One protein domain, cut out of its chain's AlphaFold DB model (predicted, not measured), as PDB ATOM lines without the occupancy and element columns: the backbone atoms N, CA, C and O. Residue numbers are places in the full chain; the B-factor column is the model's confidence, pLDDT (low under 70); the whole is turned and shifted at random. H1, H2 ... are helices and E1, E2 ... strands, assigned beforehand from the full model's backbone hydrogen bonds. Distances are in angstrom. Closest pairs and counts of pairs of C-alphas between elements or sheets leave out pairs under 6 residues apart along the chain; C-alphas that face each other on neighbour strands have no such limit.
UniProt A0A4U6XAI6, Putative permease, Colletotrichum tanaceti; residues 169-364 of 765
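This is residues 169 to 364 of the 765 residues of the protein "Putative permease" of Colletotrichum tanaceti (UniProt A0A4U6XAI6). H8 and the short H4 lie near the middle of the domain, H4 beside a small strand hairpin, E1 and E2; H1, H5, H6 and H7 group on one side of this middle, and H2, H3 and H9 lie on the other, where H3 and H9 pack on H8. In the second group H2 and H3 form a helical hairpin, and long loops link H1 to H2, E1 to E2 and H4 to H5. The printed part has 196 residues with nine named helices and two named strands, in the order H1 H2 H3 E1 E2 H4 H5 H6 H7 H8 H9; the sheet E1 - E2 is antiparallel and the class is mostly helix. The whole is compact, with a radius of gyration of the C-alphas of 16.8 A, and spans 47 by 43 by 30 A.

Start at H1, residues 169 to 186, and look ahead to H5, residues 302 to 318: they touch, closest at the C-alphas of Val 175 and Leu 308, 5.9 A apart, at a steep tilt of 48 degrees, the same way. Next find H2, residues 202 to 218, and H3, residues 226 to 238, a helical hairpin; they touch at a shallow tilt of 8 degrees, opposite ways, with the C-alphas of Phe 214 and Pro 226 closest at 5.4 A. H1 is apart from H2 and H3. Then look at E1, residues 248 to 251, and E2, residues 270 to 273, an antiparallel hairpin at 138 degrees between directions; N 249 and O 272 are within hydrogen-bond range at 2.8 A, and so are N 270 and O 251 at 3.0 A. The closest C-alphas of H1 and E1 are those of Trp 186 and Ala 249, 5.1 A apart. H4, residues 274 to 277, only just touches H2, by residue 202 of H2 alone, with 3 pairs of C-alphas within 8 A; the closest are those of Tyr 202 and Pro 275, at 6.9 A. Past H5, find H6, residues 322 to 325, which touches H5 only at the corner, with C-alphas 316 and 324 closest at 5.0 A. H7, residues 327 to 332, touches H5 at a shallow tilt of 21 degrees, opposite ways, with C-alphas 313 and 328 closest at 5.6 A. H8, residues 334 to 343, touches H9, residues 347 to 358, at a steep tilt of 57 degrees, opposite ways, with C-alphas 343 and 350 closest at 4.0 A. H9 also touches H3, closest at C-alphas 358 and 231, 7.2 A apart. In H1, H2, H3, H7, H8 and H9 every O i to N i+4 pair is within hydrogen-bond range; in H5 it is 12 of 13, and H4 and H6 are too short for such a pair.

Find C-alpha 169 at (161.670, 81.326, 135.906); from there H1 runs 25.6 A to C-alpha 186. H2 measures 24.6 A and H3 19.2 A. E1 begins at C-alpha 248, at (172.434, 94.892, 107.239), and measures 9.4 A; E2 measures 9.9 A. After the 5.0 A of H4, H5 runs 25.2 A. H6 measures 6.5 A, H7 8.7 A and H8 14.0 A. H9 runs 14.8 A and ends at C-alpha 358, at (154.365, 115.005, 117.917).

The two C-alphas farthest apart, those of Asp 169 and Ser 364, are 49.8 A apart. The printed part has no cut. The long links are residues 187 to 201, 252 to 269 and 278 to 301. The mean pLDDT of the printed part is 85.4; look for values under 70 at residues 193 to 198, 219 to 223, 241 to 243, 260 to 261 and 361.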
ATOM      1  N   ASP A 169     160.612  82.254 136.332       86.88
ATOM      2  CA  ASP A 169     161.670  81.326 135.906       86.88
ATOM      3  C   ASP A 169     161.478  80.833 134.466       86.88
ATOM      4  O   ASP A 169     162.438  80.757 133.687       86.88
ATOM      5  N   ARG A 170     160.223  80.561 134.071       88.06
ATOM      6  CA  ARG A 170     159.899  80.182 132.691       88.06
ATOM      7  C   ARG A 170     160.178  81.339 131.737       88.06
ATOM      8  O   ARG A 170     160.820  81.113 130.713       88.06
ATOM      9  N   ARG A 171     159.779  82.572 132.079       88.94
ATOM     10  CA  ARG A 171     160.080  83.761 131.258       88.94
ATOM     11  C   ARG A 171     161.582  83.989 131.111       88.94
ATOM     12  O   ARG A 171     162.041  84.202 129.998       88.94
ATOM     13  N   GLN A 172     162.361  83.869 132.184       89.81
ATOM     14  CA  GLN A 172     163.821  84.027 132.120       89.81
ATOM     15  C   GLN A 172     164.481  82.970 131.225       89.81
ATOM     16  O   GLN A 172     165.382  83.287 130.450       89.81
ATOM     17  N   THR A 173     164.008  81.722 131.279       90.75
ATOM     18  CA  THR A 173     164.479  80.658 130.378       90.75
ATOM     19  C   THR A 173     164.157  80.975 128.919       90.75
ATOM     20  O   THR A 173     165.029  80.886 128.059       90.75
ATOM     21  N   LEU A 174     162.925  81.409 128.644       90.00
ATOM     22  CA  LEU A 174     162.492  81.791 127.301       90.00
ATOM     23  C   LEU A 174     163.266  83.003 126.767       90.00
ATOM     24  O   LEU A 174     163.689  82.989 125.617       90.00
ATOM     25  N   VAL A 175     163.516  84.019 127.601       92.94
ATOM     26  CA  VAL A 175     164.328  85.194 127.239       92.94
ATOM     27  C   VAL A 175     165.747  84.782 126.854       92.94
ATOM     28  O   VAL A 175     166.272  85.301 125.875       92.94
ATOM     29  N   LYS A 176     166.359  83.825 127.562       93.00
ATOM     30  CA  LYS A 176     167.693  83.302 127.217       93.00
ATOM     31  C   LYS A 176     167.705  82.606 125.857       93.00
ATOM     32  O   LYS A 176     168.575  82.901 125.038       93.00
ATOM     33  N   SER A 177     166.738  81.724 125.598       90.50
ATOM     34  CA  SER A 177     166.605  81.050 124.297       90.50
ATOM     35  C   SER A 177     166.358  82.053 123.169       90.50
ATOM     36  O   SER A 177     167.009  81.999 122.126       90.50
ATOM     37  N   LEU A 178     165.481  83.028 123.412       92.38
ATOM     38  CA  LEU A 178     165.178  84.100 122.473       92.38
ATOM     39  C   LEU A 178     166.396  84.989 122.205       92.38
ATOM     40  O   LEU A 178     166.621  85.388 121.065       92.38
ATOM     41  N   ALA A 179     167.210  85.264 123.227       94.62
ATOM     42  CA  ALA A 179     168.440  86.027 123.076       94.62
ATOM     43  C   ALA A 179     169.430  85.313 122.152       94.62
ATOM     44  O   ALA A 179     169.959  85.927 121.230       94.62
ATOM     45  N   ALA A 180     169.637  84.009 122.354       93.62
ATOM     46  CA  ALA A 180     170.505  83.203 121.499       93.62
ATOM     47  C   ALA A 180     170.006  83.166 120.045       93.62
ATOM     48  O   ALA A 180     170.796  83.338 119.111       93.62
ATOM     49  N   PHE A 181     168.692  83.005 119.853       93.06
ATOM     50  CA  PHE A 181     168.063  83.041 118.535       93.06
ATOM     51  C   PHE A 181     168.269  84.394 117.838       93.06
ATOM     52  O   PHE A 181     168.821  84.443 116.740       93.06
ATOM     53  N   LEU A 182     167.885  85.500 118.487       94.69
ATOM     54  CA  LEU A 182     167.977  86.851 117.922       94.69
ATOM     55  C   LEU A 182     169.425  87.268 117.660       94.69
ATOM     56  O   LEU A 182     169.716  87.874 116.634       94.69
ATOM     57  N   PHE A 183     170.351  86.905 118.547       94.81
ATOM     58  CA  PHE A 183     171.770  87.172 118.346       94.81
ATOM     59  C   PHE A 183     172.316  86.417 117.129       94.81
ATOM     60  O   PHE A 183     173.065  86.975 116.326       94.81
ATOM     61  N   THR A 184     171.913  85.159 116.945       93.31
ATOM     62  CA  THR A 184     172.280  84.381 115.755       93.31
ATOM     63  C   THR A 184     171.680  85.002 114.494       93.31
ATOM     64  O   THR A 184     172.394  85.186 113.509       93.31
ATOM     65  N   LEU A 185     170.407  85.403 114.547       93.56
ATOM     66  CA  LEU A 185     169.703  86.070 113.456       93.56
ATOM     67  C   LEU A 185     170.420  87.356 113.026       93.56
ATOM     68  O   LEU A 185     170.824  87.479 111.874       93.56
ATOM     69  N   TRP A 186     170.647  88.286 113.955       93.75
ATOM     70  CA  TRP A 186     171.216  89.605 113.660       93.75
ATOM     71  C   TRP A 186     172.703  89.587 113.305       93.75
ATOM     72  O   TRP A 186     173.220  90.565 112.776       93.75
ATOM     73  N   THR A 187     173.401  88.488 113.592       92.94
ATOM     74  CA  THR A 187     174.811  88.306 113.222       92.94
ATOM     75  C   THR A 187     175.001  87.387 112.012       92.94
ATOM     76  O   THR A 187     176.122  86.938 111.753       92.94
ATOM     77  N   SER A 188     173.926  87.049 111.295       90.25
ATOM     78  CA  SER A 188     173.985  86.243 110.074       90.25
ATOM     79  C   SER A 188     174.087  87.152 108.842       90.25
ATOM     80  O   SER A 188     173.159  87.924 108.600       90.25
ATOM     81  N   PRO A 189     175.183  87.085 108.062       83.06
ATOM     82  CA  PRO A 189     175.335  87.882 106.849       83.06
ATOM     83  C   PRO A 189     174.494  87.260 105.731       83.06
ATOM     84  O   PRO A 189     174.926  86.321 105.066       83.06
ATOM     85  N   ILE A 190     173.261  87.736 105.572       83.56
ATOM     86  CA  ILE A 190     172.382  87.296 104.489       83.56
ATOM     87  C   ILE A 190     172.466  88.294 103.341       83.56
ATOM     88  O   ILE A 190     172.093  89.458 103.487       83.56
ATOM     89  N   GLU A 191     172.889  87.799 102.185       77.94
ATOM     90  CA  GLU A 191     172.808  88.510 100.917       77.94
ATOM     91  C   GLU A 191     171.768  87.820 100.032       77.94
ATOM     92  O   GLU A 191     171.853  86.620  99.780       77.94
ATOM     93  N   ILE A 192     170.765  88.580  99.598       76.31
ATOM     94  CA  ILE A 192     169.734  88.137  98.659       76.31
ATOM     95  C   ILE A 192     169.816  89.069  97.460       76.31
ATOM     96  O   ILE A 192     169.668  90.291  97.599       76.31
ATOM     97  N   ASP A 193     170.080  88.500  96.287       65.62
ATOM     98  CA  ASP A 193     170.192  89.269  95.054       65.62
ATOM     99  C   ASP A 193     168.898  90.051  94.786       65.62
ATOM    100  O   ASP A 193     167.799  89.506  94.774       65.62
ATOM    101  N   GLY A 194     169.033  91.368  94.618       60.22
ATOM    102  CA  GLY A 194     167.917  92.282  94.358       60.22
ATOM    103  C   GLY A 194     167.058  92.671  95.571       60.22
ATOM    104  O   GLY A 194     166.283  93.616  95.447       60.22
ATOM    105  N   ALA A 195     167.201  92.019  96.733       57.97
ATOM    106  CA  ALA A 195     166.405  92.316  97.934       57.97
ATOM    107  C   ALA A 195     167.219  92.900  99.103       57.97
ATOM    108  O   ALA A 195     166.651  93.579  99.959       57.97
ATOM    109  N   THR A 196     168.537  92.679  99.152       65.69
ATOM    110  CA  THR A 196     169.400  93.327 100.150       65.69
ATOM    111  C   THR A 196     169.641  94.796  99.770       65.69
ATOM    112  O   THR A 196     170.075  95.054  98.643       65.69
ATOM    113  N   PRO A 197     169.437  95.765 100.687       64.62
ATOM    114  CA  PRO A 197     169.792  97.165 100.469       64.62
ATOM    115  C   PRO A 197     171.319  97.311 100.358       64.62
ATOM    116  O   PRO A 197     172.008  97.582 101.339       64.62
ATOM    117  N   ARG A 198     171.891  97.080  99.173       65.88
ATOM    118  CA  ARG A 198     173.329  97.275  98.952       65.88
ATOM    119  C   ARG A 198     173.620  98.777  98.995       65.88
ATOM    120  O   ARG A 198     173.051  99.536  98.218       65.88
ATOM    121  N   ASN A 199     174.519  99.185  99.892       76.62
ATOM    122  CA  ASN A 199     175.014 100.560 100.048       76.62
ATOM    123  C   ASN A 199     173.982 101.613 100.496       76.62
ATOM    124  O   ASN A 199     174.222 102.802 100.307       76.62
ATOM    125  N   ILE A 200     172.861 101.211 101.103       83.00
ATOM    126  CA  ILE A 200     171.900 102.163 101.682       83.00
ATOM    127  C   ILE A 200     172.231 102.354 103.163       83.00
ATOM    128  O   ILE A 200     172.337 101.382 103.913       83.00
ATOM    129  N   THR A 201     172.414 103.606 103.577       89.19
ATOM    130  CA  THR A 201     172.631 103.958 104.984       89.19
ATOM    131  C   THR A 201     171.343 103.776 105.789       89.19
ATOM    132  O   THR A 201     170.234 103.767 105.242       89.19
ATOM    133  N   TYR A 202     171.447 103.636 107.110       89.56
ATOM    134  CA  TYR A 202     170.251 103.559 107.943       89.56
ATOM    135  C   TYR A 202     169.419 104.849 107.874       89.56
ATOM    136  O   TYR A 202     168.187 104.767 107.889       89.56
ATOM    137  N   SER A 203     170.054 106.019 107.770       89.25
ATOM    138  CA  SER A 203     169.343 107.295 107.641       89.25
ATOM    139  C   SER A 203     168.530 107.391 106.350       89.25
ATOM    140  O   SER A 203     167.359 107.773 106.408       89.25
ATOM    141  N   ASP A 204     169.099 106.986 105.214       88.25
ATOM    142  CA  ASP A 204     168.402 106.999 103.926       88.25
ATOM    143  C   ASP A 204     167.261 105.981 103.909       88.25
ATOM    144  O   ASP A 204     166.135 106.316 103.541       88.25
ATOM    145  N   TRP A 205     167.504 104.767 104.413       88.81
ATOM    146  CA  TRP A 205     166.456 103.753 104.543       88.81
ATOM    147  C   TRP A 205     165.310 104.236 105.443       88.81
ATOM    148  O   TRP A 205     164.133 104.063 105.127       88.81
ATOM    149  N   ARG A 206     165.631 104.884 106.569       90.94
ATOM    150  CA  ARG A 206     164.613 105.402 107.486       90.94
ATOM    151  C   ARG A 206     163.821 106.551 106.858       90.94
ATOM    152  O   ARG A 206     162.612 106.622 107.083       90.94
ATOM    153  N   ARG A 207     164.482 107.433 106.103       88.69
ATOM    154  CA  ARG A 207     163.837 108.523 105.358       88.69
ATOM    155  C   ARG A 207     162.832 107.961 104.355       88.69
ATOM    156  O   ARG A 207     161.672 108.367 104.379       88.69
ATOM    157  N   ASP A 208     163.243 106.968 103.572       88.56
ATOM    158  CA  ASP A 208     162.392 106.298 102.586       88.56
ATOM    159  C   ASP A 208     161.144 105.658 103.225       88.56
ATOM    160  O   ASP A 208     160.026 105.838 102.745       88.56
ATOM    161  N   GLU A 209     161.279 105.000 104.381       89.88
ATOM    162  CA  GLU A 209     160.126 104.437 105.101       89.88
ATOM    163  C   GLU A 209     159.116 105.504 105.564       89.88
ATOM    164  O   GLU A 209     157.898 105.291 105.498       89.88
ATOM    165  N   VAL A 210     159.596 106.673 106.005       90.88
ATOM    166  CA  VAL A 210     158.726 107.812 106.346       90.88
ATOM    167  C   VAL A 210     158.038 108.355 105.093       90.88
ATOM    168  O   VAL A 210     156.835 108.623 105.133       90.88
ATOM    169  N   TYR A 211     158.762 108.462 103.979       88.19
ATOM    170  CA  TYR A 211     158.235 108.938 102.699       88.19
ATOM    171  C   TYR A 211     157.185 108.002 102.108       88.19
ATOM    172  O   TYR A 211     156.137 108.473 101.678       88.19
ATOM    173  N   LYS A 212     157.352 106.681 102.207       87.00
ATOM    174  CA  LYS A 212     156.280 105.725 101.876       87.00
ATOM    175  C   LYS A 212     155.023 105.960 102.716       87.00
ATOM    176  O   LYS A 212     153.911 105.796 102.218       87.00
ATOM    177  N   GLY A 213     155.178 106.326 103.989       82.50
ATOM    178  CA  GLY A 213     154.065 106.733 104.853       82.50
ATOM    179  C   GLY A 213     153.382 108.015 104.373       82.50
ATOM    180  O   GLY A 213     152.157 108.049 104.267       82.50
ATOM    181  N   PHE A 214     154.179 109.023 104.014       84.50
ATOM    182  CA  PHE A 214     153.707 110.284 103.442       84.50
ATOM    183  C   PHE A 214     152.942 110.071 102.124       84.50
ATOM    184  O   PHE A 214     151.822 110.556 101.982       84.50
ATOM    185  N   LEU A 215     153.469 109.257 101.208       81.62
ATOM    186  CA  LEU A 215     152.805 108.888  99.952       81.62
ATOM    187  C   LEU A 215     151.432 108.263 100.192       81.62
ATOM    188  O   LEU A 215     150.433 108.749  99.670       81.62
ATOM    189  N   ARG A 216     151.353 107.259 101.077       79.25
ATOM    190  CA  ARG A 216     150.068 106.647 101.449       79.25
ATOM    191  C   ARG A 216     149.080 107.681 101.990       79.25
ATOM    192  O   ARG A 216     147.891 107.584 101.693       79.25
ATOM    193  N   SER A 217     149.543 108.659 102.778       76.75
ATOM    194  CA  SER A 217     148.668 109.722 103.294       76.75
ATOM    195  C   SER A 217     148.132 110.654 102.206       76.75
ATOM    196  O   SER A 217     146.953 110.993 102.252       76.75
ATOM    197  N   ILE A 218     148.943 111.012 101.206       74.31
ATOM    198  CA  ILE A 218     148.506 111.850 100.076       74.31
ATOM    199  C   ILE A 218     147.545 111.089  99.161       74.31
ATOM    200  O   ILE A 218     146.524 111.636  98.753       74.31
ATOM    201  N   ASP A 219     147.824 109.814  98.897       69.38
ATOM    202  CA  ASP A 219     147.001 108.962  98.032       69.38
ATOM    203  C   ASP A 219     145.671 108.537  98.690       69.38
ATOM    204  O   ASP A 219     144.885 107.794  98.102       69.38
ATOM    205  N   GLY A 220     145.417 108.954  99.938       65.44
ATOM    206  CA  GLY A 220     144.214 108.605 100.699       65.44
ATOM    207  C   GLY A 220     144.136 107.133 101.128       65.44
ATOM    208  O   GLY A 220     143.108 106.694 101.638       65.44
ATOM    209  N   THR A 221     145.212 106.362 100.938       66.88
ATOM    210  CA  THR A 221     145.312 104.947 101.345       66.88
ATOM    211  C   THR A 221     145.898 104.771 102.752       66.88
ATOM    212  O   THR A 221     145.831 103.687 103.333       66.88
ATOM    213  N   GLY A 222     146.473 105.838 103.314       64.75
ATOM    214  CA  GLY A 222     146.974 105.929 104.681       64.75
ATOM    215  C   GLY A 222     145.895 106.315 105.698       64.75
ATOM    216  O   GLY A 222     144.723 106.481 105.380       64.75
ATOM    217  N   TRP A 223     146.294 106.447 106.962       66.38
ATOM    218  CA  TRP A 223     145.387 106.723 108.092       66.38
ATOM    219  C   TRP A 223     145.779 107.957 108.908       66.38
ATOM    220  O   TRP A 223     145.284 108.108 110.024       66.38
ATOM    221  N   ASP A 224     146.689 108.786 108.399       71.56
ATOM    222  CA  ASP A 224     147.266 109.913 109.132       71.56
ATOM    223  C   ASP A 224     147.567 111.089 108.188       71.56
ATOM    224  O   ASP A 224     147.717 110.876 106.988       71.56
ATOM    225  N   ASP A 225     147.638 112.308 108.725       77.25
ATOM    226  CA  ASP A 225     147.846 113.539 107.954       77.25
ATOM    227  C   ASP A 225     149.281 113.616 107.383       77.25
ATOM    228  O   ASP A 225     150.245 113.320 108.110       77.25
ATOM    229  N   PRO A 226     149.468 114.056 106.122       78.12
ATOM    230  CA  PRO A 226     150.791 114.255 105.530       78.12
ATOM    231  C   PRO A 226     151.754 115.083 106.405       78.12
ATOM    232  O   PRO A 226     152.944 114.765 106.495       78.12
ATOM    233  N   ILE A 227     151.266 116.096 107.133       79.06
ATOM    234  CA  ILE A 227     152.098 116.931 108.013       79.06
ATOM    235  C   ILE A 227     152.739 116.128 109.149       79.06
ATOM    236  O   ILE A 227     153.850 116.444 109.585       79.06
ATOM    237  N   HIS A 228     152.079 115.071 109.629       85.19
ATOM    238  CA  HIS A 228     152.619 114.218 110.681       85.19
ATOM    239  C   HIS A 228     153.791 113.376 110.172       85.19
ATOM    240  O   HIS A 228     154.742 113.145 110.919       85.19
ATOM    241  N   PHE A 229     153.788 112.967 108.901       85.31
ATOM    242  CA  PHE A 229     154.936 112.281 108.303       85.31
ATOM    243  C   PHE A 229     156.112 113.228 108.046       85.31
ATOM    244  O   PHE A 229     157.244 112.844 108.327       85.31
ATOM    245  N   LEU A 230     155.873 114.485 107.653       83.69
ATOM    246  CA  LEU A 230     156.946 115.491 107.572       83.69
ATOM    247  C   LEU A 230     157.592 115.745 108.944       83.69
ATOM    248  O   LEU A 230     158.815 115.782 109.067       83.69
ATOM    249  N   ARG A 231     156.781 115.835 110.008       88.06
ATOM    250  CA  ARG A 231     157.279 115.910 111.395       88.06
ATOM    251  C   ARG A 231     158.130 114.702 111.768       88.06
ATOM    252  O   ARG A 231     159.207 114.856 112.342       88.06
ATOM    253  N   ARG A 232     157.657 113.499 111.431       89.62
ATOM    254  CA  ARG A 232     158.406 112.254 111.640       89.62
ATOM    255  C   ARG A 232     159.703 112.225 110.847       89.62
ATOM    256  O   ARG A 232     160.651 111.653 111.357       89.62
ATOM    257  N   GLY A 233     159.774 112.850 109.673       87.31
ATOM    258  CA  GLY A 233     161.013 112.992 108.905       87.31
ATOM    259  C   GLY A 233     162.095 113.718 109.706       87.31
ATOM    260  O   GLY A 233     163.210 113.217 109.838       87.31
ATOM    261  N   LYS A 234     161.734 114.823 110.371       86.25
ATOM    262  CA  LYS A 234     162.664 115.532 111.262       86.25
ATOM    263  C   LYS A 234     163.064 114.691 112.480       86.25
ATOM    264  O   LYS A 234     164.248 114.578 112.778       86.25
ATOM    265  N   ILE A 235     162.100 114.061 113.153       87.81
ATOM    266  CA  ILE A 235     162.390 113.194 114.310       87.81
ATOM    267  C   ILE A 235     163.257 112.000 113.895       87.81
ATOM    268  O   ILE A 235     164.174 111.619 114.612       87.81
ATOM    269  N   ALA A 236     163.001 111.416 112.725       87.75
ATOM    270  CA  ALA A 236     163.774 110.312 112.186       87.75
ATOM    271  C   ALA A 236     165.249 110.683 112.041       87.75
ATOM    272  O   ALA A 236     166.085 109.882 112.443       87.75
ATOM    273  N   GLN A 237     165.551 111.887 111.538       84.38
ATOM    274  CA  GLN A 237     166.918 112.412 111.444       84.38
ATOM    275  C   GLN A 237     167.586 112.516 112.821       84.38
ATOM    276  O   GLN A 237     168.746 112.142 112.965       84.38
ATOM    277  N   ASP A 238     166.846 112.965 113.837       84.19
ATOM    278  CA  ASP A 238     167.366 113.112 115.202       84.19
ATOM    279  C   ASP A 238     167.579 111.752 115.905       84.19
ATOM    280  O   ASP A 238     168.418 111.637 116.798       84.19
ATOM    281  N   LEU A 239     166.849 110.710 115.487       84.00
ATOM    282  CA  LEU A 239     166.936 109.343 116.018       84.00
ATOM    283  C   LEU A 239     167.988 108.458 115.326       84.00
ATOM    284  O   LEU A 239     168.206 107.316 115.759       84.00
ATOM    285  N   VAL A 240     168.626 108.938 114.253       82.00
ATOM    286  CA  VAL A 240     169.711 108.207 113.582       82.00
ATOM    287  C   VAL A 240     170.880 108.045 114.569       82.00
ATOM    288  O   VAL A 240     171.277 109.007 115.232       82.00
ATOM    289  N   PRO A 241     171.447 106.833 114.731       69.88
ATOM    290  CA  PRO A 241     172.584 106.624 115.613       69.88
ATOM    291  C   PRO A 241     173.792 107.453 115.159       69.88
ATOM    292  O   PRO A 241     173.981 107.702 113.975       69.88
ATOM    293  N   LYS A 242     174.691 107.776 116.102       66.06
ATOM    294  CA  LYS A 242     175.973 108.460 115.817       66.06
ATOM    295  C   LYS A 242     176.843 107.753 114.762       66.06
ATOM    296  O   LYS A 242     177.775 108.354 114.244       66.06
ATOM    297  N   HIS A 243     176.564 106.479 114.497       63.59
ATOM    298  CA  HIS A 243     177.233 105.648 113.505       63.59
ATOM    299  C   HIS A 243     176.180 105.140 112.519       63.59
ATOM    300  O   HIS A 243     175.605 104.067 112.722       63.59
ATOM    301  N   ASP A 244     175.888 105.970 111.522       81.69
ATOM    302  CA  ASP A 244     175.064 105.632 110.368       81.69
ATOM    303  C   ASP A 244     175.923 104.856 109.364       81.69
ATOM    304  O   ASP A 244     176.914 105.377 108.852       81.69
ATOM    305  N   ASP A 245     175.602 103.584 109.151       79.50
ATOM    306  CA  ASP A 245     176.342 102.701 108.255       79.50
ATOM    307  C   ASP A 245     175.413 101.831 107.416       79.50
ATOM    308  O   ASP A 245     174.188 101.887 107.526       79.50
ATOM    309  N   THR A 246     176.029 101.055 106.527       82.44
ATOM    310  CA  THR A 246     175.364 100.189 105.555       82.44
ATOM    311  C   THR A 246     175.319  98.730 106.016       82.44
ATOM    312  O   THR A 246     175.053  97.846 105.205       82.44
ATOM    313  N   GLU A 247     175.641  98.435 107.284       87.31
ATOM    314  CA  GLU A 247     175.546  97.068 107.804       87.31
ATOM    315  C   GLU A 247     174.079  96.634 107.819       87.31
ATOM    316  O   GLU A 247     173.215  97.340 108.339       87.31
ATOM    317  N   THR A 248     173.791  95.446 107.292       89.88
ATOM    318  CA  THR A 248     172.434  94.892 107.239       89.88
ATOM    319  C   THR A 248     172.315  93.626 108.066       89.88
ATOM    320  O   THR A 248     173.275  92.872 108.218       89.88
ATOM    321  N   ALA A 249     171.111  93.354 108.550       91.50
ATOM    322  CA  ALA A 249     170.775  92.113 109.220       91.50
ATOM    323  C   ALA A 249     169.366  91.638 108.839       91.50
ATOM    324  O   ALA A 249     168.494  92.451 108.512       91.50
ATOM    325  N   PRO A 250     169.107  90.325 108.919       92.12
ATOM    326  CA  PRO A 250     167.765  89.785 108.783       92.12
ATOM    327  C   PRO A 250     166.874  90.249 109.940       92.12
ATOM    328  O   PRO A 250     167.257  90.187 111.113       92.12
ATOM    329  N   LYS A 251     165.653  90.663 109.616       91.88
ATOM    330  CA  LYS A 251     164.572  90.936 110.562       91.88
ATOM    331  C   LYS A 251     163.416  89.990 110.271       91.88
ATOM    332  O   LYS A 251     163.036  89.830 109.120       91.88
ATOM    333  N   HIS A 252     162.836  89.411 111.321       91.06
ATOM    334  CA  HIS A 252     161.652  88.551 111.216       91.06
ATOM    335  C   HIS A 252     160.394  89.316 110.749       91.06
ATOM    336  O   HIS A 252     159.615  88.826 109.942       91.06
ATOM    337  N   GLY A 253     160.199  90.535 111.258       84.31
ATOM    338  CA  GLY A 253     159.098  91.434 110.891       84.31
ATOM    339  C   GLY A 253     157.871  91.322 111.801       84.31
ATOM    340  O   GLY A 253     157.404  92.351 112.272       84.31
ATOM    341  N   ASP A 254     157.435  90.107 112.150       85.44
ATOM    342  CA  ASP A 254     156.266  89.877 113.025       85.44
ATOM    343  C   ASP A 254     156.572  88.924 114.197       85.44
ATOM    344  O   ASP A 254     155.981  87.860 114.372       85.44
ATOM    345  N   LEU A 255     157.595  89.259 114.990       87.00
ATOM    346  CA  LEU A 255     157.976  88.431 116.136       87.00
ATOM    347  C   LEU A 255     157.064  88.720 117.340       87.00
ATOM    348  O   LEU A 255     157.309  89.650 118.119       87.00
ATOM    349  N   ASN A 256     156.013  87.914 117.481       84.06
ATOM    350  CA  ASN A 256     155.004  87.992 118.540       84.06
ATOM    351  C   ASN A 256     154.967  86.704 119.412       84.06
ATOM    352  O   ASN A 256     155.703  85.750 119.159       84.06
ATOM    353  N   ALA A 257     154.146  86.675 120.471       80.94
ATOM    354  CA  ALA A 257     154.088  85.552 121.422       80.94
ATOM    355  C   ALA A 257     153.511  84.245 120.833       80.94
ATOM    356  O   ALA A 257     153.696  83.173 121.414       80.94
ATOM    357  N   TRP A 258     152.831  84.309 119.687       74.75
ATOM    358  CA  TRP A 258     152.378  83.120 118.968       74.75
ATOM    359  C   TRP A 258     153.532  82.417 118.244       74.75
ATOM    360  O   TRP A 258     153.502  81.201 118.088       74.75
ATOM    361  N   ASN A 259     154.593  83.156 117.911       73.62
ATOM    362  CA  ASN A 259     155.686  82.690 117.059       73.62
ATOM    363  C   ASN A 259     157.038  82.658 117.799       73.62
ATOM    364  O   ASN A 259     158.075  82.892 117.190       73.62
ATOM    365  N   SER A 260     157.058  82.452 119.123       61.06
ATOM    366  CA  SER A 260     158.261  82.680 119.949       61.06
ATOM    367  C   SER A 260     158.917  81.436 120.563       61.06
ATOM    368  O   SER A 260     160.089  81.516 120.921       61.06
ATOM    369  N   GLU A 261     158.223  80.295 120.680       68.12
ATOM    370  CA  GLU A 261     158.836  79.031 121.148       68.12
ATOM    371  C   GLU A 261     159.567  78.285 120.023       68.12
ATOM    372  O   GLU A 261     160.625  77.702 120.230       68.12
ATOM    373  N   SER A 262     159.017  78.349 118.816       71.25
ATOM    374  CA  SER A 262     159.653  77.962 117.562       71.25
ATOM    375  C   SER A 262     159.360  79.097 116.599       71.25
ATOM    376  O   SER A 262     158.189  79.389 116.360       71.25
ATOM    377  N   VAL A 263     160.389  79.804 116.127       83.56
ATOM    378  CA  VAL A 263     160.166  81.050 115.389       83.56
ATOM    379  C   VAL A 263     159.636  80.733 113.998       83.56
ATOM    380  O   VAL A 263     160.367  80.248 113.131       83.56
ATOM    381  N   ILE A 264     158.340  80.969 113.818       85.25
ATOM    382  CA  ILE A 264     157.553  80.667 112.620       85.25
ATOM    383  C   ILE A 264     156.955  81.950 112.031       85.25
ATOM    384  O   ILE A 264     156.992  83.003 112.655       85.25
ATOM    385  N   ASP A 265     156.349  81.820 110.852       84.56
ATOM    386  CA  ASP A 265     155.691  82.906 110.116       84.56
ATOM    387  C   ASP A 265     156.644  84.008 109.624       84.56
ATOM    388  O   ASP A 265     156.566  85.184 109.969       84.56
ATOM    389  N   TRP A 266     157.561  83.591 108.754       88.38
ATOM    390  CA  TRP A 266     158.608  84.433 108.178       88.38
ATOM    391  C   TRP A 266     158.133  85.285 106.989       88.38
ATOM    392  O   TRP A 266     158.965  85.821 106.267       88.38
ATOM    393  N   ASP A 267     156.826  85.436 106.760       85.94
ATOM    394  CA  ASP A 267     156.289  86.150 105.585       85.94
ATOM    395  C   ASP A 267     156.730  87.617 105.537       85.94
ATOM    396  O   ASP A 267     156.942  88.187 104.469       85.94
ATOM    397  N   THR A 268     156.897  88.237 106.703       86.50
ATOM    398  CA  THR A 268     157.358  89.623 106.835       86.50
ATOM    399  C   THR A 268     158.878  89.751 106.906       86.50
ATOM    400  O   THR A 268     159.380  90.849 107.154       86.50
ATOM    401  N   ALA A 269     159.614  88.648 106.746       90.31
ATOM    402  CA  ALA A 269     161.051  88.648 106.937       90.31
ATOM    403  C   ALA A 269     161.768  89.371 105.798       90.31
ATOM    404  O   ALA A 269     161.457  89.191 104.621       90.31
ATOM    405  N   GLN A 270     162.733  90.211 106.162       89.12
ATOM    406  CA  GLN A 270     163.467  91.063 105.228       89.12
ATOM    407  C   GLN A 270     164.901  91.269 105.711       89.12
ATOM    408  O   GLN A 270     165.179  91.204 106.910       89.12
ATOM    409  N   VAL A 271     165.808  91.565 104.783       90.19
ATOM    410  CA  VAL A 271     167.157  92.041 105.106       90.19
ATOM    411  C   VAL A 271     167.130  93.565 105.108       90.19
ATOM    412  O   VAL A 271     166.818  94.180 104.095       90.19
ATOM    413  N   ILE A 272     167.426  94.179 106.252       90.25
ATOM    414  CA  ILE A 272     167.325  95.633 106.448       90.25
ATOM    415  C   ILE A 272     168.545  96.156 107.214       90.25
ATOM    416  O   ILE A 272     169.285  95.350 107.782       90.25
ATOM    417  N   PRO A 273     168.778  97.480 107.290       91.19
ATOM    418  CA  PRO A 273     169.897  98.009 108.062       91.19
ATOM    419  C   PRO A 273     169.870  97.563 109.531       91.19
ATOM    420  O   PRO A 273     168.815  97.527 110.179       91.19
ATOM    421  N   LEU A 274     171.047  97.256 110.077       91.25
ATOM    422  CA  LEU A 274     171.235  96.684 111.411       91.25
ATOM    423  C   LEU A 274     170.518  97.484 112.522       91.25
ATOM    424  O   LEU A 274     169.840  96.855 113.341       91.25
ATOM    425  N   PRO A 275     170.545  98.836 112.556       91.56
ATOM    426  CA  PRO A 275     169.821  99.607 113.576       91.56
ATOM    427  C   PRO A 275     168.294  99.440 113.557       91.56
ATOM    428  O   PRO A 275     167.644  99.717 114.572       91.56
ATOM    429  N   SER A 276     167.730  99.004 112.425       90.75
ATOM    430  CA  SER A 276     166.305  98.707 112.259       90.75
ATOM    431  C   SER A 276     165.950  97.249 112.550       90.75
ATOM    432  O   SER A 276     164.829  96.951 112.974       90.75
ATOM    433  N   ALA A 277     166.894  96.332 112.321       92.00
ATOM    434  CA  ALA A 277     166.739  94.918 112.645       92.00
ATOM    435  C   ALA A 277     166.816  94.670 114.161       92.00
ATOM    436  O   ALA A 277     166.017  93.906 114.703       92.00
ATOM    437  N   VAL A 278     167.750  95.343 114.846       93.50
ATOM    438  CA  VAL A 278     168.021  95.162 116.281       93.50
ATOM    439  C   VAL A 278     167.013  95.936 117.127       93.50
ATOM    440  O   VAL A 278     167.136  97.143 117.360       93.50
ATOM    441  N   GLN A 279     166.003  95.214 117.600       93.75
ATOM    442  CA  GLN A 279     164.850  95.751 118.310       93.75
ATOM    443  C   GLN A 279     164.348  94.763 119.369       93.75
ATOM    444  O   GLN A 279     164.472  93.549 119.208       93.75
ATOM    445  N   HIS A 280     163.742  95.280 120.441       94.12
ATOM    446  CA  HIS A 280     163.010  94.430 121.382       94.12
ATOM    447  C   HIS A 280     161.821  93.749 120.675       94.12
ATOM    448  O   HIS A 280     161.139  94.418 119.895       94.12
ATOM    449  N   PRO A 281     161.532  92.462 120.945       92.00
ATOM    450  CA  PRO A 281     160.346  91.788 120.414       92.00
ATOM    451  C   PRO A 281     159.062  92.530 120.797       92.00
ATOM    452  O   PRO A 281     158.929  92.977 121.939       92.00
ATOM    453  N   MET A 282     158.101  92.630 119.872       87.62
ATOM    454  CA  MET A 282     156.922  93.501 120.030       87.62
ATOM    455  C   MET A 282     156.132  93.196 121.306       87.62
ATOM    456  O   MET A 282     155.705  94.105 122.017       87.62
ATOM    457  N   PHE A 283     156.022  91.911 121.650       86.94
ATOM    458  CA  PHE A 283     155.278  91.444 122.818       86.94
ATOM    459  C   PHE A 283     155.903  91.802 124.171       86.94
ATOM    460  O   PHE A 283     155.227  91.729 125.192       86.94
ATOM    461  N   MET A 284     157.166  92.227 124.195       88.81
ATOM    462  CA  MET A 284     157.844  92.695 125.405       88.81
ATOM    463  C   MET A 284     158.414  94.106 125.251       88.81
ATOM    464  O   MET A 284     159.140  94.550 126.129       88.81
ATOM    465  N   ALA A 285     158.139  94.817 124.152       89.62
ATOM    466  CA  ALA A 285     158.721  96.132 123.874       89.62
ATOM    467  C   ALA A 285     158.027  97.290 124.626       89.62
ATOM    468  O   ALA A 285     158.614  98.361 124.760       89.62
ATOM    469  N   ASP A 286     156.807  97.075 125.140       89.81
ATOM    470  CA  ASP A 286     155.934  98.090 125.763       89.81
ATOM    471  C   ASP A 286     155.717  99.336 124.878       89.81
ATOM    472  O   ASP A 286     155.753 100.479 125.349       89.81
ATOM    473  N   ILE A 287     155.505  99.128 123.575       91.31
ATOM    474  CA  ILE A 287     155.208 100.217 122.639       91.31
ATOM    475  C   ILE A 287     153.756 100.691 122.838       91.31
ATOM    476  O   ILE A 287     152.829  99.888 122.706       91.31
ATOM    477  N   PRO A 288     153.513 101.985 123.124       89.44
ATOM    478  CA  PRO A 288     152.166 102.521 123.278       89.44
ATOM    479  C   PRO A 288     151.301 102.272 122.039       89.44
ATOM    480  O   PRO A 288     151.733 102.464 120.905       89.44
ATOM    481  N   GLY A 289     150.059 101.840 122.256       85.94
ATOM    482  CA  GLY A 289     149.106 101.543 121.182       85.94
ATOM    483  C   GLY A 289     149.246 100.136 120.590       85.94
ATOM    484  O   GLY A 289     148.291  99.649 119.978       85.94
ATOM    485  N   TRP A 290     150.369  99.450 120.828       86.56
ATOM    486  CA  TRP A 290     150.493  98.023 120.557       86.56
ATOM    487  C   TRP A 290     149.701  97.226 121.600       86.56
ATOM    488  O   TRP A 290     149.727  97.545 122.789       86.56
ATOM    489  N   ARG A 291     148.949  96.209 121.165       76.56
ATOM    490  CA  ARG A 291     148.191  95.332 122.067       76.56
ATOM    491  C   ARG A 291     148.786  93.941 122.022       76.56
ATOM    492  O   ARG A 291     148.806  93.328 120.963       76.56
ATOM    493  N   ASN A 292     149.210  93.463 123.181       76.88
ATOM    494  CA  ASN A 292     149.545  92.064 123.367       76.88
ATOM    495  C   ASN A 292     148.277  91.314 123.751       76.88
ATOM    496  O   ASN A 292     147.538  91.762 124.634       76.88
ATOM    497  N   ASP A 293     148.033  90.195 123.083       71.69
ATOM    498  CA  ASP A 293     146.895  89.337 123.384       71.69
ATOM    499  C   ASP A 293     146.972  88.856 124.840       71.69
ATOM    500  O   ASP A 293     148.037  88.484 125.343       71.69
ATOM    501  N   ASP A 294     145.839  88.922 125.537       72.00
ATOM    502  CA  ASP A 294     145.674  88.496 126.933       72.00
ATOM    503  C   ASP A 294     146.600  89.186 127.960       72.00
ATOM    504  O   ASP A 294     146.797  88.682 129.067       72.00
ATOM    505  N   VAL A 295     147.144  90.368 127.639       77.06
ATOM    506  CA  VAL A 295     147.901  91.206 128.586       77.06
ATOM    507  C   VAL A 295     147.007  92.333 129.132       77.06
ATOM    508  O   VAL A 295     146.549  93.183 128.361       77.06
ATOM    509  N   PRO A 296     146.757  92.399 130.457       76.06
ATOM    510  CA  PRO A 296     145.992  93.483 131.072       76.06
ATOM    511  C   PRO A 296     146.613  94.868 130.840       76.06
ATOM    512  O   PRO A 296     147.833  95.040 130.861       76.06
ATOM    513  N   GLY A 297     145.763  95.888 130.686       73.25
ATOM    514  CA  GLY A 297     146.215  97.271 130.529       73.25
ATOM    515  C   GLY A 297     147.054  97.745 131.723       73.25
ATOM    516  O   GLY A 297     146.630  97.618 132.868       73.25
ATOM    517  N   GLY A 298     148.234  98.306 131.444       73.38
ATOM    518  CA  GLY A 298     149.173  98.810 132.457       73.38
ATOM    519  C   GLY A 298     150.252  97.814 132.898       73.38
ATOM    520  O   GLY A 298     151.159  98.207 133.629       73.38
ATOM    521  N   MET A 299     150.202  96.559 132.443       81.94
ATOM    522  CA  MET A 299     151.287  95.594 132.643       81.94
ATOM    523  C   MET A 299     152.494  95.948 131.758       81.94
ATOM    524  O   MET A 299     152.326  96.281 130.587       81.94
ATOM    525  N   THR A 300     153.707  95.876 132.320       84.94
ATOM    526  CA  THR A 300     154.968  96.211 131.628       84.94
ATOM    527  C   THR A 300     155.998  95.098 131.786       84.94
ATOM    528  O   THR A 300     156.086  94.508 132.863       84.94
ATOM    529  N   PHE A 301     156.848  94.888 130.781       88.69
ATOM    530  CA  PHE A 301     157.861  93.816 130.753       88.69
ATOM    531  C   PHE A 301     159.298  94.330 130.903       88.69
ATOM    532  O   PHE A 301     160.236  93.843 130.271       88.69
ATOM    533  N   ARG A 302     159.481  95.358 131.739       89.62
ATOM    534  CA  ARG A 302     160.774  96.035 131.929       89.62
ATOM    535  C   ARG A 302     161.899  95.080 132.338       89.62
ATOM    536  O   ARG A 302     163.007  95.214 131.823       89.62
ATOM    537  N   ASP A 303     161.629  94.151 133.247       90.12
ATOM    538  CA  ASP A 303     162.652  93.229 133.749       90.12
ATOM    539  C   ASP A 303     163.042  92.186 132.697       90.12
ATOM    540  O   ASP A 303     164.227  91.909 132.527       90.12
ATOM    541  N   ASP A 304     162.079  91.694 131.912       92.31
ATOM    542  CA  ASP A 304     162.343  90.765 130.809       92.31
ATOM    543  C   ASP A 304     163.218  91.430 129.725       92.31
ATOM    544  O   ASP A 304     164.173  90.821 129.240       92.31
ATOM    545  N   ARG A 305     162.969  92.713 129.402       94.06
ATOM    546  CA  ARG A 305     163.831  93.496 128.491       94.06
ATOM    547  C   ARG A 305     165.249  93.658 129.025       94.06
ATOM    548  O   ARG A 305     166.211  93.451 128.291       94.06
ATOM    549  N   LYS A 306     165.401  93.984 130.311       94.00
ATOM    550  CA  LYS A 306     166.727  94.085 130.944       94.00
ATOM    551  C   LYS A 306     167.475  92.754 130.913       94.00
ATOM    552  O   LYS A 306     168.674  92.752 130.641       94.00
ATOM    553  N   SER A 307     166.780  91.643 131.158       94.44
ATOM    554  CA  SER A 307     167.349  90.302 131.018       94.44
ATOM    555  C   SER A 307     167.794  90.028 129.582       94.44
ATOM    556  O   SER A 307     168.914  89.567 129.381       94.44
ATOM    557  N   LEU A 308     166.976  90.376 128.582       95.69
ATOM    558  CA  LEU A 308     167.339  90.235 127.170       95.69
ATOM    559  C   LEU A 308     168.605  91.036 126.837       95.69
ATOM    560  O   LEU A 308     169.537  90.499 126.244       95.69
ATOM    561  N   GLU A 309     168.680  92.299 127.255       96.31
ATOM    562  CA  GLU A 309     169.872  93.128 127.053       96.31
ATOM    563  C   GLU A 309     171.114  92.564 127.756       96.31
ATOM    564  O   GLU A 309     172.216  92.620 127.208       96.31
ATOM    565  N   HIS A 310     170.966  92.040 128.976       95.94
ATOM    566  CA  HIS A 310     172.063  91.416 129.712       95.94
ATOM    567  C   HIS A 310     172.606  90.192 128.965       95.94
ATOM    568  O   HIS A 310     173.815  90.077 128.758       95.94
ATOM    569  N   GLU A 311     171.713  89.325 128.491       96.12
ATOM    570  CA  GLU A 311     172.072  88.147 127.704       96.12
ATOM    571  C   GLU A 311     172.732  88.519 126.370       96.12
ATOM    572  O   GLU A 311     173.742  87.926 125.991       96.12
ATOM    573  N   MET A 312     172.249  89.570 125.702       96.25
ATOM    574  CA  MET A 312     172.874  90.100 124.485       96.25
ATOM    575  C   MET A 312     174.297  90.603 124.729       96.25
ATOM    576  O   MET A 312     175.179  90.339 123.916       96.25
ATOM    577  N   ARG A 313     174.556  91.294 125.850       96.31
ATOM    578  CA  ARG A 313     175.919  91.722 126.225       96.31
ATOM    579  C   ARG A 313     176.837  90.522 126.452       96.31
ATOM    580  O   ARG A 313     177.979  90.544 125.999       96.31
ATOM    581  N   ARG A 314     176.335  89.468 127.105       95.88
ATOM    582  CA  ARG A 314     177.083  88.225 127.340       95.88
ATOM    583  C   ARG A 314     177.464  87.533 126.027       95.88
ATOM    584  O   ARG A 314     178.622  87.169 125.860       95.88
ATOM    585  N   LEU A 315     176.516  87.393 125.098       95.75
ATOM    586  CA  LEU A 315     176.749  86.790 123.778       95.75
ATOM    587  C   LEU A 315     177.677  87.647 122.901       95.75
ATOM    588  O   LEU A 315     178.533  87.120 122.195       95.75
ATOM    589  N   ALA A 316     177.550  88.974 122.974       95.19
ATOM    590  CA  ALA A 316     178.427  89.893 122.257       95.19
ATOM    591  C   ALA A 316     179.884  89.810 122.736       95.19
ATOM    592  O   ALA A 316     180.792  89.878 121.913       95.19
ATOM    593  N   ALA A 317     180.113  89.629 124.042       93.25
ATOM    594  CA  ALA A 317     181.454  89.546 124.621       93.25
ATOM    595  C   ALA A 317     182.245  88.310 124.157       93.25
ATOM    596  O   ALA A 317     183.472  88.355 124.103       93.25
ATOM    597  N   THR A 318     181.560  87.217 123.813       91.50
ATOM    598  CA  THR A 318     182.185  85.971 123.344       91.50
ATOM    599  C   THR A 318     182.232  85.851 121.820       91.50
ATOM    600  O   THR A 318     182.830  84.912 121.297       91.50
ATOM    601  N   SER A 319     181.618  86.784 121.087       90.44
ATOM    602  CA  SER A 319     181.527  86.730 119.630       90.44
ATOM    603  C   SER A 319     182.624  87.542 118.948       90.44
ATOM    604  O   SER A 319     182.890  88.693 119.289       90.44
ATOM    605  N   THR A 320     183.221  86.962 117.911       86.94
ATOM    606  CA  THR A 320     184.200  87.631 117.041       86.94
ATOM    607  C   THR A 320     183.557  88.332 115.843       86.94
ATOM    608  O   THR A 320     184.254  88.996 115.076       86.94
ATOM    609  N   LYS A 321     182.235  88.203 115.660       85.94
ATOM    610  CA  LYS A 321     181.529  88.753 114.498       85.94
ATOM    611  C   LYS A 321     181.476  90.292 114.558       85.94
ATOM    612  O   LYS A 321     181.162  90.827 115.622       85.94
ATOM    613  N   PRO A 322     181.690  91.020 113.444       79.00
ATOM    614  CA  PRO A 322     181.713  92.489 113.436       79.00
ATOM    615  C   PRO A 322     180.453  93.141 114.033       79.00
ATOM    616  O   PRO A 322     180.552  93.944 114.962       79.00
ATOM    617  N   ALA A 323     179.267  92.697 113.598       82.38
ATOM    618  CA  ALA A 323     177.979  93.216 114.064       82.38
ATOM    619  C   ALA A 323     177.729  92.987 115.571       82.38
ATOM    620  O   ALA A 323     177.000  93.751 116.211       82.38
ATOM    621  N   ALA A 324     178.358  91.970 116.178       90.12
ATOM    622  CA  ALA A 324     178.104  91.574 117.563       90.12
ATOM    623  C   ALA A 324     178.390  92.692 118.573       90.12
ATOM    624  O   ALA A 324     177.651  92.851 119.543       90.12
ATOM    625  N   ARG A 325     179.427  93.505 118.329       88.19
ATOM    626  CA  ARG A 325     179.832  94.589 119.240       88.19
ATOM    627  C   ARG A 325     178.778  95.691 119.353       88.19
ATOM    628  O   ARG A 325     178.679  96.336 120.394       88.19
ATOM    629  N   ARG A 326     177.989  95.910 118.296       89.44
ATOM    630  CA  ARG A 326     177.005  97.002 118.205       89.44
ATOM    631  C   ARG A 326     175.625  96.603 118.716       89.44
ATOM    632  O   ARG A 326     174.912  97.456 119.244       89.44
ATOM    633  N   ILE A 327     175.263  95.320 118.600       93.31
ATOM    634  CA  ILE A 327     173.934  94.797 118.960       93.31
ATOM    635  C   ILE A 327     173.470  95.255 120.355       93.31
ATOM    636  O   ILE A 327     172.366  95.792 120.440       93.31
ATOM    637  N   PRO A 328     174.263  95.139 121.442       94.00
ATOM    638  CA  PRO A 328     173.780  95.534 122.764       94.00
ATOM    639  C   PRO A 328     173.440  97.024 122.882       94.00
ATOM    640  O   PRO A 328     172.432  97.369 123.495       94.00
ATOM    641  N   GLY A 329     174.254  97.902 122.283       91.38
ATOM    642  CA  GLY A 329     174.023  99.351 122.305       91.38
ATOM    643  C   GLY A 329     172.838  99.772 121.432       91.38
ATOM    644  O   GLY A 329     172.042 100.633 121.819       91.38
ATOM    645  N   LEU A 330     172.675  99.123 120.275       92.38
ATOM    646  CA  LEU A 330     171.506  99.314 119.419       92.38
ATOM    647  C   LEU A 330     170.230  98.846 120.121       92.38
ATOM    648  O   LEU A 330     169.232  99.566 120.088       92.38
ATOM    649  N   LEU A 331     170.257  97.696 120.798       94.19
ATOM    650  CA  LEU A 331     169.090  97.155 121.489       94.19
ATOM    651  C   LEU A 331     168.658  98.043 122.661       94.19
ATOM    652  O   LEU A 331     167.478  98.388 122.744       94.19
ATOM    653  N   SER A 332     169.592  98.492 123.507       92.06
ATOM    654  CA  SER A 332     169.267  99.333 124.672       92.06
ATOM    655  C   SER A 332     168.702 100.709 124.302       92.06
ATOM    656  O   SER A 332     168.006 101.333 125.094       92.06
ATOM    657  N   THR A 333     168.981 101.189 123.087       90.31
ATOM    658  CA  THR A 333     168.470 102.465 122.551       90.31
ATOM    659  C   THR A 333     167.347 102.275 121.527       90.31
ATOM    660  O   THR A 333     166.935 103.224 120.866       90.31
ATOM    661  N   SER A 334     166.845 101.048 121.354       92.12
ATOM    662  CA  SER A 334     165.920 100.720 120.262       92.12
ATOM    663  C   SER A 334     164.512 101.291 120.429       92.12
ATOM    664  O   SER A 334     163.806 101.385 119.433       92.12
ATOM    665  N   TYR A 335     164.098 101.680 121.640       93.00
ATOM    666  CA  TYR A 335     162.702 102.025 121.943       93.00
ATOM    667  C   TYR A 335     162.130 103.120 121.034       93.00
ATOM    668  O   TYR A 335     161.096 102.911 120.407       93.00
ATOM    669  N   GLU A 336     162.806 104.263 120.912       91.50
ATOM    670  CA  GLU A 336     162.304 105.392 120.116       91.50
ATOM    671  C   GLU A 336     162.289 105.071 118.620       91.50
ATOM    672  O   GLU A 336     161.309 105.367 117.933       91.50
ATOM    673  N   ARG A 337     163.327 104.374 118.127       91.56
ATOM    674  CA  ARG A 337     163.396 103.903 116.732       91.56
ATOM    675  C   ARG A 337     162.274 102.916 116.424       91.56
ATOM    676  O   ARG A 337     161.658 103.003 115.366       91.56
ATOM    677  N   HIS A 338     161.997 102.005 117.355       92.62
ATOM    678  CA  HIS A 338     160.933 101.013 117.249       92.62
ATOM    679  C   HIS A 338     159.552 101.681 117.287       92.62
ATOM    680  O   HIS A 338     158.695 101.368 116.464       92.62
ATOM    681  N   PHE A 339     159.335 102.632 118.201       93.75
ATOM    682  CA  PHE A 339     158.062 103.343 118.314       93.75
ATOM    683  C   PHE A 339     157.765 104.164 117.055       93.75
ATOM    684  O   PHE A 339     156.646 104.111 116.546       93.75
ATOM    685  N   LEU A 340     158.773 104.858 116.509       92.56
ATOM    686  CA  LEU A 340     158.656 105.544 115.223       92.56
ATOM    687  C   LEU A 340     158.314 104.553 114.108       92.56
ATOM    688  O   LEU A 340     157.343 104.776 113.392       92.56
ATOM    689  N   GLU A 341     159.059 103.455 113.982       91.38
ATOM    690  CA  GLU A 341     158.858 102.469 112.917       91.38
ATOM    691  C   GLU A 341     157.457 101.860 112.943       91.38
ATOM    692  O   GLU A 341     156.785 101.853 111.917       91.38
ATOM    693  N   LEU A 342     156.968 101.438 114.112       91.31
ATOM    694  CA  LEU A 342     155.609 100.910 114.248       91.31
ATOM    695  C   LEU A 342     154.527 101.983 114.061       91.31
ATOM    696  O   LEU A 342     153.402 101.650 113.691       91.31
ATOM    697  N   SER A 343     154.837 103.268 114.258       92.06
ATOM    698  CA  SER A 343     153.886 104.357 113.994       92.06
ATOM    699  C   SER A 343     153.586 104.560 112.500       92.06
ATOM    700  O   SER A 343     152.579 105.191 112.168       92.06
ATOM    701  N   LEU A 344     154.425 104.027 111.599       89.50
ATOM    702  CA  LEU A 344     154.280 104.185 110.147       89.50
ATOM    703  C   LEU A 344     153.261 103.218 109.510       89.50
ATOM    704  O   LEU A 344     152.525 103.685 108.639       89.50
ATOM    705  N   PRO A 345     153.188 101.917 109.889       85.12
ATOM    706  CA  PRO A 345     152.203 100.955 109.385       85.12
ATOM    707  C   PRO A 345     151.030 100.674 110.354       85.12
ATOM    708  O   PRO A 345     150.032 100.094 109.936       85.12
ATOM    709  N   ASN A 346     151.107 101.048 111.641       87.56
ATOM    710  CA  ASN A 346     150.078 100.688 112.625       87.56
ATOM    711  C   ASN A 346     149.281 101.903 113.116       87.56
ATOM    712  O   ASN A 346     149.779 102.717 113.887       87.56
ATOM    713  N   LYS A 347     147.992 101.968 112.760       86.69
ATOM    714  CA  LYS A 347     147.080 103.068 113.128       86.69
ATOM    715  C   LYS A 347     146.969 103.330 114.640       86.69
ATOM    716  O   LYS A 347     146.781 104.471 115.052       86.69
ATOM    717  N   ARG A 348     147.057 102.304 115.493       86.94
ATOM    718  CA  ARG A 348     146.950 102.488 116.956       86.94
ATOM    719  C   ARG A 348     148.235 103.055 117.542       86.94
ATOM    720  O   ARG A 348     148.174 104.001 118.321       86.94
ATOM    721  N   VAL A 349     149.374 102.501 117.135       90.00
ATOM    722  CA  VAL A 349     150.694 103.013 117.529       90.00
ATOM    723  C   VAL A 349     150.883 104.434 116.998       90.00
ATOM    724  O   VAL A 349     151.350 105.303 117.724       90.00
ATOM    725  N   ASN A 350     150.431 104.700 115.771       89.88
ATOM    726  CA  ASN A 350     150.421 106.016 115.142       89.88
ATOM    727  C   ASN A 350     149.729 107.082 116.010       89.88
ATOM    728  O   ASN A 350     150.341 108.107 116.305       89.88
ATOM    729  N   ARG A 351     148.512 106.810 116.500       87.19
ATOM    730  CA  ARG A 351     147.771 107.725 117.390       87.19
ATOM    731  C   ARG A 351     148.533 108.046 118.673       87.19
ATOM    732  O   ARG A 351     148.632 109.208 119.061       87.19
ATOM    733  N   GLU A 352     149.089 107.029 119.327       89.56
ATOM    734  CA  GLU A 352     149.883 107.245 120.538       89.56
ATOM    735  C   GLU A 352     151.187 107.989 120.241       89.56
ATOM    736  O   GLU A 352     151.606 108.826 121.039       89.56
ATOM    737  N   TYR A 353     151.803 107.746 119.082       91.44
ATOM    738  CA  TYR A 353     152.997 108.463 118.647       91.44
ATOM    739  C   TYR A 353     152.707 109.952 118.439       91.44
ATOM    740  O   TYR A 353     153.460 110.793 118.919       91.44
ATOM    741  N   ILE A 354     151.586 110.305 117.801       86.75
ATOM    742  CA  ILE A 354     151.162 111.707 117.652       86.75
ATOM    743  C   ILE A 354     150.975 112.343 119.031       86.75
ATOM    744  O   ILE A 354     151.562 113.385 119.328       86.75
ATOM    745  N   ARG A 355     150.214 111.674 119.903       86.06
ATOM    746  CA  ARG A 355     149.882 112.162 121.246       86.06
ATOM    747  C   ARG A 355     151.113 112.378 122.127       86.06
ATOM    748  O   ARG A 355     151.138 113.328 122.903       86.06
ATOM    749  N   LEU A 356     152.090 111.477 122.065       86.06
ATOM    750  CA  LEU A 356     153.247 111.477 122.963       86.06
ATOM    751  C   LEU A 356     154.459 112.211 122.385       86.06
ATOM    752  O   LEU A 356     155.141 112.913 123.128       86.06
ATOM    753  N   GLN A 357     154.724 112.048 121.086       86.62
ATOM    754  CA  GLN A 357     155.937 112.545 120.430       86.62
ATOM    755  C   GLN A 357     155.682 113.786 119.574       86.62
ATOM    756  O   GLN A 357     156.469 114.725 119.622       86.62
ATOM    757  N   LEU A 358     154.593 113.848 118.800       82.88
ATOM    758  CA  LEU A 358     154.365 115.005 117.917       82.88
ATOM    759  C   LEU A 358     153.732 116.202 118.632       82.88
ATOM    760  O   LEU A 358     153.941 117.337 118.207       82.88
ATOM    761  N   ALA A 359     152.965 115.969 119.697       75.56
ATOM    762  CA  ALA A 359     152.373 117.037 120.502       75.56
ATOM    763  C   ALA A 359     153.402 117.755 121.393       75.56
ATOM    764  O   ALA A 359     153.228 118.925 121.725       75.56
ATOM    765  N   SER A 360     154.466 117.053 121.791       71.38
ATOM    766  CA  SER A 360     155.518 117.559 122.677       71.38
ATOM    767  C   SER A 360     156.655 118.261 121.928       71.38
ATOM    768  O   SER A 360     157.334 119.098 122.518       71.38
ATOM    769  N   ASN A 361     156.837 117.969 120.636       67.94
ATOM    770  CA  ASN A 361     157.896 118.544 119.813       67.94
ATOM    771  C   ASN A 361     157.357 119.666 118.904       67.94
ATOM    772  O   ASN A 361     156.594 119.385 117.972       67.94
ATOM    773  N   PRO A 362     157.732 120.940 119.135       71.62
ATOM    774  CA  PRO A 362     157.308 122.039 118.278       71.62
ATOM    775  C   PRO A 362     157.878 121.867 116.864       71.62
ATOM    776  O   PRO A 362     159.068 121.619 116.687       71.62
ATOM    777  N   PHE A 363     157.022 122.029 115.855       79.06
ATOM    778  CA  PHE A 363     157.391 121.903 114.446       79.06
ATOM    779  C   PHE A 363     157.064 123.190 113.699       79.06
ATOM    780  O   PHE A 363     155.899 123.575 113.573       79.06
ATOM    781  N   SER A 364     158.106 123.877 113.237       75.75
ATOM    782  CA  SER A 364     157.980 125.148 112.528       75.75
ATOM    783  C   SER A 364     157.616 124.950 111.054       75.75
ATOM    784  O   SER A 364     157.889 123.912 110.454       75.75
TER     785      SER A 364